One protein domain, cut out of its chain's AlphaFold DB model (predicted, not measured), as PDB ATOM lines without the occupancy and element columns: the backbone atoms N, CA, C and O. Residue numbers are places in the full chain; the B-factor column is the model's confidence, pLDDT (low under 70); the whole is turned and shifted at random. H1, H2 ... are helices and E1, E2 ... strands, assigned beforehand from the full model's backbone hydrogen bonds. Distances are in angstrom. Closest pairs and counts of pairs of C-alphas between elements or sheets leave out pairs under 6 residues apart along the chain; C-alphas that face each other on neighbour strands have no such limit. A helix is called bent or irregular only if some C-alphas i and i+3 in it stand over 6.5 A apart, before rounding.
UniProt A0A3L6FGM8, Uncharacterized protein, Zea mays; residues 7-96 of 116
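This is residues 7 to 96 of the 116 residues of an uncharacterized protein of Zea mays (UniProt A0A3L6FGM8). There is little regular structure: a long arm of two chain stretches with H1 at its tip reaches from a small head where H2 packs on strands E1 and E2, and unnamed residues 55 to 83 loop beyond. Of 90 printed residues, 26 lie in E1, H1, E2 and H2, in that order, a mixed class; the sheet E1 - E2 is antiparallel. The whole is only just loose, close to extended: radius of gyration of the C-alphas 18.1 A, spans 53 by 36 by 25 A.

E1, residues 7 to 9, is antiparallel to E2, residues 51 to 54; N 8 and O 52 are 2.8 A apart, within hydrogen-bond range. The closest C-alphas of E2 and H2, residues 84 to 95, are those of Ala 52 and Ala 87, 5.3 A. H1, residues 33 to 39, and H2 are apart. O i to N i+4 pairs within range are 1 of 3 in H1, beside 2 of 4 O i to N i+3, and 6 of 8 in H2.

E1 begins at C-alpha 7 (46.718, -40.605, 44.293); H2, 17.0 A long, ends at C-alpha 95 (44.296, -22.196, 44.017). H1 and H2 are irregular: C-alphas 34 and 37 are 8.6 A apart, 91 and 94 7.1 A.

The printed part has no cut, and its three links are long. Residues 58 to 66 and 94 to 96 have pLDDT under 70.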
ATOM      1  N   ARG A   7      46.487 -42.024  44.547       87.75
ATOM      2  CA  ARG A   7      46.718 -40.605  44.293       87.75
ATOM      3  C   ARG A   7      45.413 -39.970  43.837       87.75
ATOM      4  O   ARG A   7      44.722 -40.536  42.994       87.75
ATOM      5  N   LEU A   8      45.073 -38.828  44.416       87.31
ATOM      6  CA  LEU A   8      43.916 -38.038  44.026       87.31
ATOM      7  C   LEU A   8      44.354 -37.052  42.952       87.31
ATOM      8  O   LEU A   8      45.263 -36.271  43.207       87.31
ATOM      9  N   ALA A   9      43.718 -37.078  41.786       89.12
ATOM     10  CA  ALA A   9      43.844 -36.043  40.764       89.12
ATOM     11  C   ALA A   9      42.529 -35.258  40.682       89.12
ATOM     12  O   ALA A   9      41.470 -35.829  40.935       89.12
ATOM     13  N   ALA A  10      42.579 -33.968  40.349       85.50
ATOM     14  CA  ALA A  10      41.372 -33.159  40.189       85.50
ATOM     15  C   ALA A  10      41.370 -32.398  38.863       85.50
ATOM     16  O   ALA A  10      42.345 -31.744  38.509       85.50
ATOM     17  N   ALA A  11      40.241 -32.450  38.159       87.62
ATOM     18  CA  ALA A  11      39.968 -31.596  37.012       87.62
ATOM     19  C   ALA A  11      39.241 -30.343  37.504       87.62
ATOM     20  O   ALA A  11      38.044 -30.382  37.769       87.62
ATOM     21  N   ILE A  12      39.981 -29.248  37.667       85.31
ATOM     22  CA  ILE A  12      39.464 -28.022  38.279       85.31
ATOM     23  C   ILE A  12      39.166 -27.024  37.176       85.31
ATOM     24  O   ILE A  12      40.078 -26.590  36.477       85.31
ATOM     25  N   THR A  13      37.894 -26.683  37.008       84.94
ATOM     26  CA  THR A  13      37.426 -25.885  35.873       84.94
ATOM     27  C   THR A  13      36.994 -24.482  36.283       84.94
ATOM     28  O   THR A  13      36.293 -24.307  37.284       84.94
ATOM     29  N   ALA A  14      37.330 -23.487  35.465       80.69
ATOM     30  CA  ALA A  14      36.725 -22.165  35.516       80.69
ATOM     31  C   ALA A  14      35.296 -22.244  34.937       80.69
ATOM     32  O   ALA A  14      35.142 -22.486  33.740       80.69
ATOM     33  N   PRO A  15      34.234 -22.002  35.723       76.50
ATOM     34  CA  PRO A  15      32.847 -22.021  35.250       76.50
ATOM     35  C   PRO A  15      32.585 -21.010  34.136       76.50
ATOM     36  O   PRO A  15      31.712 -21.219  33.303       76.50
ATOM     37  N   SER A  16      33.323 -19.898  34.142       77.38
ATOM     38  CA  SER A  16      33.140 -18.792  33.206       77.38
ATOM     39  C   SER A  16      33.713 -19.064  31.818       77.38
ATOM     40  O   SER A  16      33.167 -18.561  30.842       77.38
ATOM     41  N   THR A  17      34.810 -19.818  31.719       80.56
ATOM     42  CA  THR A  17      35.522 -20.058  30.448       80.56
ATOM     43  C   THR A  17      35.486 -21.519  30.007       80.56
ATOM     44  O   THR A  17      35.729 -21.806  28.840       80.56
ATOM     45  N   GLY A  18      35.167 -22.452  30.910       82.44
ATOM     46  CA  GLY A  18      35.273 -23.891  30.659       82.44
ATOM     47  C   GLY A  18      36.719 -24.397  30.613       82.44
ATOM     48  O   GLY A  18      36.951 -25.563  30.301       82.44
ATOM     49  N   GLU A  19      37.693 -23.541  30.923       84.62
ATOM     50  CA  GLU A  19      39.106 -23.908  30.982       84.62
ATOM     51  C   GLU A  19      39.390 -24.741  32.231       84.62
ATOM     52  O   GLU A  19      38.748 -24.570  33.268       84.62
ATOM     53  N   PHE A  20      40.372 -25.635  32.138       86.06
ATOM     54  CA  PHE A  20      40.790 -26.503  33.232       86.06
ATOM     55  C   PHE A  20      42.216 -26.176  33.666       86.06
ATOM     56  O   PHE A  20      43.083 -25.859  32.852       86.06
ATOM     57  N   LEU A  21      42.459 -26.264  34.969       86.00
ATOM     58  CA  LEU A  21      43.780 -26.067  35.533       86.00
ATOM     59  C   LEU A  21      44.645 -27.308  35.306       86.00
ATOM     60  O   LEU A  21      44.249 -28.428  35.635       86.00
ATOM     61  N   VAL A  22      45.852 -27.078  34.798       88.06
ATOM     62  CA  VAL A  22      46.888 -28.095  34.625       88.06
ATOM     63  C   VAL A  22      48.188 -27.659  35.276       88.06
ATOM     64  O   VAL A  22      48.478 -26.471  35.406       88.06
ATOM     65  N   VAL A  23      48.994 -28.640  35.662       86.94
ATOM     66  CA  VAL A  23      50.328 -28.453  36.226       86.94
ATOM     67  C   VAL A  23      51.344 -29.029  35.257       86.94
ATOM     68  O   VAL A  23      51.132 -30.097  34.683       86.94
ATOM     69  N   ARG A  24      52.467 -28.333  35.070       87.25
ATOM     70  CA  ARG A  24      53.555 -28.837  34.229       87.25
ATOM     71  C   ARG A  24      54.185 -30.062  34.894       87.25
ATOM     72  O   ARG A  24      54.626 -29.981  36.041       87.25
ATOM     73  N   GLN A  25      54.239 -31.179  34.179       85.12
ATOM     74  CA  GLN A  25      54.922 -32.377  34.647       85.12
ATOM     75  C   GLN A  25      56.440 -32.138  34.687       85.12
ATOM     76  O   GLN A  25      56.988 -31.449  33.818       85.12
ATOM     77  N   PRO A  26      57.146 -32.691  35.688       81.31
ATOM     78  CA  PRO A  26      58.598 -32.679  35.687       81.31
ATOM     79  C   PRO A  26      59.104 -33.475  34.484       81.31
ATOM     80  O   PRO A  26      58.577 -34.547  34.178       81.31
ATOM     81  N   ARG A  27      60.128 -32.951  33.805       78.62
ATOM     82  CA  ARG A  27      60.722 -33.660  32.673       78.62
ATOM     83  C   ARG A  27      61.333 -34.976  33.153       78.62
ATOM     84  O   ARG A  27      61.924 -34.998  34.240       78.62
ATOM     85  N   PRO A  28      61.191 -36.057  32.370       79.56
ATOM     86  CA  PRO A  28      61.903 -37.284  32.664       79.56
ATOM     87  C   PRO A  28      63.417 -37.013  32.680       79.56
ATOM     88  O   PRO A  28      63.892 -36.072  32.034       79.56
ATOM     89  N   PRO A  29      64.185 -37.798  33.451       80.69
ATOM     90  CA  PRO A  29      65.635 -37.719  33.394       80.69
ATOM     91  C   PRO A  29      66.111 -38.021  31.971       80.69
ATOM     92  O   PRO A  29      65.513 -38.845  31.277       80.69
ATOM     93  N   SER A  30      67.193 -37.361  31.557       79.00
ATOM     94  CA  SER A  30      67.771 -37.579  30.234       79.00
ATOM     95  C   SER A  30      68.088 -39.062  30.011       79.00
ATOM     96  O   SER A  30      68.572 -39.716  30.943       79.00
ATOM     97  N   PRO A  31      67.873 -39.582  28.791       79.00
ATOM     98  CA  PRO A  31      68.190 -40.967  28.467       79.00
ATOM     99  C   PRO A  31      69.677 -41.289  28.725       79.00
ATOM    100  O   PRO A  31      70.513 -40.368  28.744       79.00
ATOM    101  N   PRO A  32      70.018 -42.569  28.978       82.25
ATOM    102  CA  PRO A  32      71.381 -43.012  29.279       82.25
ATOM    103  C   PRO A  32      72.365 -42.691  28.143       82.25
ATOM    104  O   PRO A  32      71.970 -42.384  27.021       82.25
ATOM    105  N   GLU A  33      73.668 -42.713  28.436       79.19
ATOM    106  CA  GLU A  33      74.702 -42.318  27.458       79.19
ATOM    107  C   GLU A  33      74.745 -43.225  26.230       79.19
ATOM    108  O   GLU A  33      75.091 -42.777  25.151       79.19
ATOM    109  N   GLU A  34      74.306 -44.469  26.370       82.44
ATOM    110  CA  GLU A  34      74.204 -45.452  25.287       82.44
ATOM    111  C   GLU A  34      73.147 -45.064  24.224       82.44
ATOM    112  O   GLU A  34      73.113 -45.636  23.138       82.44
ATOM    113  N   GLU A  35      72.315 -44.057  24.513       82.00
ATOM    114  CA  GLU A  35      71.222 -43.552  23.679       82.00
ATOM    115  C   GLU A  35      71.491 -42.111  23.175       82.00
ATOM    116  O   GLU A  35      70.609 -41.247  23.182       82.00
ATOM    117  N   GLU A  36      72.716 -41.816  22.719       79.19
ATOM    118  CA  GLU A  36      73.108 -40.492  22.182       79.19
ATOM    119  C   GLU A  36      72.168 -39.974  21.078       79.19
ATOM    120  O   GLU A  36      71.808 -38.794  21.056       79.19
ATOM    121  N   ASP A  37      71.702 -40.865  20.200       81.69
ATOM    122  CA  ASP A  37      70.753 -40.541  19.132       81.69
ATOM    123  C   ASP A  37      69.375 -40.100  19.646       81.69
ATOM    124  O   ASP A  37      68.627 -39.463  18.902       81.69
ATOM    125  N   TYR A  38      69.031 -40.419  20.895       76.19
ATOM    126  CA  TYR A  38      67.802 -39.964  21.542       76.19
ATOM    127  C   TYR A  38      68.007 -38.658  22.313       76.19
ATOM    128  O   TYR A  38      67.097 -37.833  22.366       76.19
ATOM    129  N   ARG A  39      69.222 -38.399  22.812       78.12
ATOM    130  CA  ARG A  39      69.580 -37.150  23.516       78.12
ATOM    131  C   ARG A  39      69.474 -35.892  22.653       78.12
ATOM    132  O   ARG A  39      69.394 -34.792  23.195       78.12
ATOM    133  N   ARG A  40      69.466 -36.031  21.323       79.94
ATOM    134  CA  ARG A  40      69.253 -34.907  20.391       79.94
ATOM    135  C   ARG A  40      67.806 -34.418  20.334       79.94
ATOM    136  O   ARG A  40      67.562 -33.341  19.794       79.94
ATOM    137  N   PHE A  41      66.850 -35.202  20.831       80.06
ATOM    138  CA  PHE A  41      65.453 -34.795  20.881       80.06
ATOM    139  C   PHE A  41      65.176 -34.071  22.196       80.06
ATOM    140  O   PHE A  41      65.554 -34.525  23.273       80.06
ATOM    141  N   VAL A  42      64.524 -32.916  22.096       76.69
ATOM    142  CA  VAL A  42      64.077 -32.152  23.259       76.69
ATOM    143  C   VAL A  42      62.655 -32.583  23.580       76.69
ATOM    144  O   VAL A  42      61.762 -32.427  22.746       76.69
ATOM    145  N   ASP A  43      62.442 -33.089  24.792       78.31
ATOM    146  CA  ASP A  43      61.102 -33.414  25.266       78.31
ATOM    147  C   ASP A  43      60.232 -32.159  25.338       78.31
ATOM    148  O   ASP A  43      60.645 -31.105  25.836       78.31
ATOM    149  N   SER A  44      59.004 -32.289  24.837       84.25
ATOM    150  CA  SER A  44      57.985 -31.253  24.990       84.25
ATOM    151  C   SER A  44      57.581 -31.125  26.455       84.25
ATOM    152  O   SER A  44      57.572 -32.107  27.199       84.25
ATOM    153  N   ASP A  45      57.203 -29.917  26.869       86.12
ATOM    154  CA  ASP A  45      56.618 -29.734  28.193       86.12
ATOM    155  C   ASP A  45      55.256 -30.436  28.243       86.12
ATOM    156  O   ASP A  45      54.328 -30.085  27.510       86.12
ATOM    157  N   LEU A  46      55.149 -31.445  29.108       88.38
ATOM    158  CA  LEU A  46      53.903 -32.155  29.366       88.38
ATOM    159  C   LEU A  46      53.145 -31.486  30.510       88.38
ATOM    160  O   LEU A  46      53.737 -30.948  31.448       88.38
ATOM    161  N   TYR A  47      51.822 -31.537  30.434       88.19
ATOM    162  CA  TYR A  47      50.916 -30.974  31.425       88.19
ATOM    163  C   TYR A  47      49.950 -32.056  31.894       88.19
ATOM    164  O   TYR A  47      49.524 -32.895  31.104       88.19
ATOM    165  N   ASP A  48      49.615 -32.035  33.177       89.00
ATOM    166  CA  ASP A  48      48.759 -33.034  33.817       89.00
ATOM    167  C   ASP A  48      47.845 -32.380  34.852       89.00
ATOM    168  O   ASP A  48      48.009 -31.212  35.210       89.00
ATOM    169  N   LEU A  49      46.869 -33.134  35.343       90.69
ATOM    170  CA  LEU A  49      45.978 -32.680  36.395       90.69
ATOM    171  C   LEU A  49      46.732 -32.531  37.726       90.69
ATOM    172  O   LEU A  49      47.595 -33.356  38.059       90.69
ATOM    173  N   PRO A  50      46.393 -31.513  38.536       88.25
ATOM    174  CA  PRO A  50      46.935 -31.390  39.879       88.25
ATOM    175  C   PRO A  50      46.570 -32.631  40.691       88.25
ATOM    176  O   PRO A  50      45.415 -33.066  40.715       88.25
ATOM    177  N   SER A  51      47.580 -33.227  41.328       88.06
ATOM    178  CA  SER A  51      47.409 -34.481  42.051       88.06
ATOM    179  C   SER A  51      48.247 -34.581  43.322       88.06
ATOM    180  O   SER A  51      49.433 -34.244  43.332       88.06
ATOM    181  N   ALA A  52      47.651 -35.146  44.370       88.25
ATOM    182  CA  ALA A  52      48.271 -35.357  45.675       88.25
ATOM    183  C   ALA A  52      48.172 -36.828  46.114       88.25
ATOM    184  O   ALA A  52      47.210 -37.518  45.754       88.25
ATOM    185  N   PRO A  53      49.165 -37.347  46.857       86.31
ATOM    186  CA  PRO A  53      49.100 -38.694  47.413       86.31
ATOM    187  C   PRO A  53      47.923 -38.823  48.387       86.31
ATOM    188  O   PRO A  53      47.680 -37.937  49.201       86.31
ATOM    189  N   LEU A  54      47.204 -39.944  48.307       85.19
ATOM    190  CA  LEU A  54      46.173 -40.300  49.278       85.19
ATOM    191  C   LEU A  54      46.826 -41.097  50.403       85.19
ATOM    192  O   LEU A  54      47.198 -42.259  50.223       85.19
ATOM    193  N   GLY A  55      46.993 -40.437  51.546       81.06
ATOM    194  CA  GLY A  55      47.484 -41.068  52.762       81.06
ATOM    195  C   GLY A  55      46.398 -41.905  53.447       81.06
ATOM    196  O   GLY A  55      45.207 -41.604  53.302       81.06
ATOM    197  N   PRO A  56      46.783 -42.949  54.200       77.25
ATOM    198  CA  PRO A  56      45.865 -43.606  55.119       77.25
ATOM    199  C   PRO A  56      45.411 -42.605  56.185       77.25
ATOM    200  O   PRO A  56      46.202 -41.798  56.669       77.25
ATOM    201  N   LEU A  57      44.136 -42.663  56.551       77.06
ATOM    202  CA  LEU A  57      43.591 -41.830  57.611       77.06
ATOM    203  C   LEU A  57      44.103 -42.341  58.969       77.06
ATOM    204  O   LEU A  57      43.785 -43.461  59.376       77.06
ATOM    205  N   GLU A  58      44.895 -41.538  59.682       65.25
ATOM    206  CA  GLU A  58      45.343 -41.870  61.040       65.25
ATOM    207  C   GLU A  58      44.208 -41.614  62.048       65.25
ATOM    208  O   GLU A  58      44.077 -40.531  62.615       65.25
ATOM    209  N   GLY A  59      43.347 -42.613  62.265       65.06
ATOM    210  CA  GLY A  59      42.319 -42.580  63.311       65.06
ATOM    211  C   GLY A  59      40.920 -42.978  62.840       65.06
ATOM    212  O   GLY A  59      40.753 -43.843  61.984       65.06
ATOM    213  N   ALA A  60      39.892 -42.394  63.463       57.75
ATOM    214  CA  ALA A  60      38.496 -42.690  63.140       57.75
ATOM    215  C   ALA A  60      38.129 -42.172  61.735       57.75
ATOM    216  O   ALA A  60      38.533 -41.057  61.401       57.75
ATOM    217  N   PRO A  61      37.332 -42.921  60.944       58.19
ATOM    218  CA  PRO A  61      36.933 -42.525  59.596       58.19
ATOM    219  C   PRO A  61      36.231 -41.163  59.626       58.19
ATOM    220  O   PRO A  61      35.144 -41.013  60.181       58.19
ATOM    221  N   ARG A  62      36.873 -40.159  59.032       55.38
ATOM    222  CA  ARG A  62      36.371 -38.794  58.856       55.38
ATOM    223  C   ARG A  62      36.602 -38.384  57.408       55.38
ATOM    224  O   ARG A  62      37.470 -37.575  57.113       55.38
ATOM    225  N   SER A  63      35.825 -38.946  56.490       58.41
ATOM    226  CA  SER A  63      35.650 -38.301  55.188       58.41
ATOM    227  C   SER A  63      34.370 -37.479  55.256       58.41
ATOM    228  O   SER A  63      33.294 -37.968  54.934       58.41
ATOM    229  N   GLU A  64      34.480 -36.239  55.734       61.75
ATOM    230  CA  GLU A  64      33.371 -35.267  55.742       61.75
ATOM    231  C   GLU A  64      33.092 -34.714  54.327       61.75
ATOM    232  O   GLU A  64      32.085 -34.056  54.075       61.75
ATOM    233  N   VAL A  65      33.969 -35.030  53.366       66.25
ATOM    234  CA  VAL A  65      33.848 -34.631  51.965       66.25
ATOM    235  C   VAL A  65      32.885 -35.564  51.230       66.25
ATOM    236  O   VAL A  65      33.168 -36.749  51.043       66.25
ATOM    237  N   ALA A  66      31.766 -35.012  50.759       68.69
ATOM    238  CA  ALA A  66      30.853 -35.706  49.859       68.69
ATOM    239  C   ALA A  66      31.453 -35.774  48.444       68.69
ATOM    240  O   ALA A  66      31.633 -34.752  47.781       68.69
ATOM    241  N   ILE A  67      31.758 -36.986  47.974       72.81
ATOM    242  CA  ILE A  67      32.322 -37.227  46.641       72.81
ATOM    243  C   ILE A  67      31.240 -37.862  45.768       72.81
ATOM    244  O   ILE A  67      30.839 -39.007  45.983       72.81
ATOM    245  N   GLY A  68      30.771 -37.124  44.762       76.50
ATOM    246  CA  GLY A  68      29.840 -37.661  43.772       76.50
ATOM    247  C   GLY A  68      30.469 -38.825  43.000       76.50
ATOM    248  O   GLY A  68      31.597 -38.720  42.526       76.50
ATOM    249  N   GLY A  69      29.750 -39.944  42.878       72.25
ATOM    250  CA  GLY A  69      30.226 -41.130  42.155       72.25
ATOM    251  C   GLY A  69      31.214 -42.015  42.927       72.25
ATOM    252  O   GLY A  69      31.741 -42.966  42.350       72.25
ATOM    253  N   ALA A  70      31.441 -41.750  44.221       74.62
ATOM    254  CA  ALA A  70      32.249 -42.603  45.097       74.62
ATOM    255  C   ALA A  70      31.769 -44.067  45.124       74.62
ATOM    256  O   ALA A  70      32.585 -44.985  45.194       74.62
ATOM    257  N   ASP A  71      30.462 -44.297  44.981       73.88
ATOM    258  CA  ASP A  71      29.863 -45.637  44.964       73.88
ATOM    259  C   ASP A  71      30.418 -46.520  43.834       73.88
ATOM    260  O   ASP A  71      30.596 -47.726  44.006       73.88
ATOM    261  N   SER A  72      30.782 -45.922  42.694       76.75
ATOM    262  CA  SER A  72      31.361 -46.634  41.547       76.75
ATOM    263  C   SER A  72      32.756 -47.196  41.835       76.75
ATOM    264  O   SER A  72      33.177 -48.164  41.200       76.75
ATOM    265  N   VAL A  73      33.482 -46.606  42.790       74.94
ATOM    266  CA  VAL A  73      34.835 -47.028  43.186       74.94
ATOM    267  C   VAL A  73      34.872 -47.736  44.542       74.94
ATOM    268  O   VAL A  73      35.873 -48.385  44.837       74.94
ATOM    269  N   ALA A  74      33.779 -47.717  45.309       74.06
ATOM    270  CA  ALA A  74      33.680 -48.318  46.642       74.06
ATOM    271  C   ALA A  74      34.018 -49.823  46.679       74.06
ATOM    272  O   ALA A  74      34.540 -50.323  47.672       74.06
ATOM    273  N   SER A  75      33.784 -50.551  45.580       76.56
ATOM    274  CA  SER A  75      34.148 -51.976  45.459       76.56
ATOM    275  C   SER A  75      35.658 -52.234  45.343       76.56
ATOM    276  O   SER A  75      36.109 -53.354  45.573       76.56
ATOM    277  N   ARG A  76      36.443 -51.216  44.969       77.56
ATOM    278  CA  ARG A  76      37.894 -51.306  44.721       77.56
ATOM    279  C   ARG A  76      38.720 -50.467  45.690       77.56
ATOM    280  O   ARG A  76      39.898 -50.759  45.882       77.56
ATOM    281  N   LEU A  77      38.127 -49.417  46.252       78.50
ATOM    282  CA  LEU A  77      38.793 -48.449  47.103       78.50
ATOM    283  C   LEU A  77      37.858 -48.001  48.225       78.50
ATOM    284  O   LEU A  77      36.833 -47.370  47.978       78.50
ATOM    285  N   ASP A  78      38.249 -48.293  49.464       77.88
ATOM    286  CA  ASP A  78      37.545 -47.799  50.643       77.88
ATOM    287  C   ASP A  78      38.015 -46.373  50.970       77.88
ATOM    288  O   ASP A  78      39.000 -46.163  51.681       77.88
ATOM    289  N   LEU A  79      37.303 -45.388  50.419       75.69
ATOM    290  CA  LEU A  79      37.581 -43.963  50.621       75.69
ATOM    291  C   LEU A  79      37.421 -43.527  52.087       75.69
ATOM    292  O   LEU A  79      38.013 -42.526  52.477       75.69
ATOM    293  N   SER A  80      36.685 -44.277  52.918       76.31
ATOM    294  CA  SER A  80      36.508 -43.945  54.343       76.31
ATOM    295  C   SER A  80      37.798 -44.073  55.160       76.31
ATOM    296  O   SER A  80      37.913 -43.497  56.242       76.31
ATOM    297  N   ARG A  81      38.777 -44.816  54.630       78.56
ATOM    298  CA  ARG A  81      40.086 -45.074  55.248       78.56
ATOM    299  C   ARG A  81      41.191 -44.166  54.724       78.56
ATOM    300  O   ARG A  81      42.346 -44.353  55.104       78.56
ATOM    301  N   LEU A  82      40.872 -43.235  53.831       81.50
ATOM    302  CA  LEU A  82      41.839 -42.344  53.199       81.50
ATOM    303  C   LEU A  82      41.573 -40.901  53.603       81.50
ATOM    304  O   LEU A  82      40.423 -40.472  53.694       81.50
ATOM    305  N   ASP A  83      42.646 -40.138  53.794       83.75
ATOM    306  CA  ASP A  83      42.543 -38.705  54.054       83.75
ATOM    307  C   ASP A  83      42.344 -37.932  52.744       83.75
ATOM    308  O   ASP A  83      43.264 -37.352  52.160       83.75
ATOM    309  N   VAL A  84      41.110 -37.974  52.239       83.31
ATOM    310  CA  VAL A  84      40.739 -37.251  51.018       83.31
ATOM    311  C   VAL A  84      40.749 -35.739  51.248       83.31
ATOM    312  O   VAL A  84      41.076 -34.996  50.324       83.31
ATOM    313  N   SER A  85      40.436 -35.271  52.461       82.44
ATOM    314  CA  SER A  85      40.418 -33.839  52.775       82.44
ATOM    315  C   SER A  85      41.814 -33.234  52.655       82.44
ATOM    316  O   SER A  85      41.996 -32.274  51.912       82.44
ATOM    317  N   ALA A  86      42.819 -33.844  53.292       84.06
ATOM    318  CA  ALA A  86      44.198 -33.370  53.204       84.06
ATOM    319  C   ALA A  86      44.742 -33.427  51.768       84.06
ATOM    320  O   ALA A  86      45.463 -32.525  51.335       84.06
ATOM    321  N   ALA A  87      44.389 -34.466  51.002       85.94
ATOM    322  CA  ALA A  87      44.776 -34.559  49.597       85.94
ATOM    323  C   ALA A  87      44.118 -33.460  48.746       85.94
ATOM    324  O   ALA A  87      44.777 -32.864  47.894       85.94
ATOM    325  N   LEU A  88      42.840 -33.147  48.986       83.50
ATOM    326  CA  LEU A  88      42.153 -32.048  48.310       83.50
ATOM    327  C   LEU A  88      42.751 -30.694  48.650       83.50
ATOM    328  O   LEU A  88      42.912 -29.862  47.755       83.50
ATOM    329  N   ASP A  89      43.101 -30.476  49.911       84.38
ATOM    330  CA  ASP A  89      43.753 -29.245  50.329       84.38
ATOM    331  C   ASP A  89      45.106 -29.097  49.640       84.38
ATOM    332  O   ASP A  89      45.366 -28.045  49.079       84.38
ATOM    333  N   GLN A  90      45.910 -30.153  49.510       84.25
ATOM    334  CA  GLN A  90      47.160 -30.092  48.736       84.25
ATOM    335  C   GLN A  90      46.944 -29.781  47.248       84.25
ATOM    336  O   GLN A  90      47.673 -28.979  46.667       84.25
ATOM    337  N   VAL A  91      45.939 -30.401  46.624       85.00
ATOM    338  CA  VAL A  91      45.619 -30.203  45.199       85.00
ATOM    339  C   VAL A  91      45.153 -28.773  44.910       85.00
ATOM    340  O   VAL A  91      45.328 -28.268  43.805       85.00
ATOM    341  N   THR A  92      44.560 -28.111  45.898       80.06
ATOM    342  CA  THR A  92      43.898 -26.811  45.726       80.06
ATOM    343  C   THR A  92      44.544 -25.677  46.506       80.06
ATOM    344  O   THR A  92      44.170 -24.531  46.299       80.06
ATOM    345  N   TYR A  93      45.527 -25.956  47.357       76.62
ATOM    346  CA  TYR A  93      46.350 -24.949  48.011       76.62
ATOM    347  C   TYR A  93      46.954 -23.964  46.997       76.62
ATOM    348  O   TYR A  93      46.845 -22.762  47.230       76.62
ATOM    349  N   PRO A  94      47.445 -24.403  45.812       69.38
ATOM    350  CA  PRO A  94      47.874 -23.471  44.766       69.38
ATOM    351  C   PRO A  94      46.746 -22.572  44.226       69.38
ATOM    352  O   PRO A  94      47.018 -21.547  43.615       69.38
ATOM    353  N   LEU A  95      45.480 -22.956  44.428       65.50
ATOM    354  CA  LEU A  95      44.296 -22.196  44.017       65.50
ATOM    355  C   LEU A  95      43.778 -21.247  45.093       65.50
ATOM    356  O   LEU A  95      42.930 -20.418  44.782       65.50
ATOM    357  N   ALA A  96      44.244 -21.352  46.340       56.06
ATOM    358  CA  ALA A  96      43.837 -20.432  47.404       56.06
ATOM    359  C   ALA A  96      44.280 -18.982  47.116       56.06
ATOM    360  O   ALA A  96      43.724 -18.044  47.678       56.06
TER     361      ALA A  96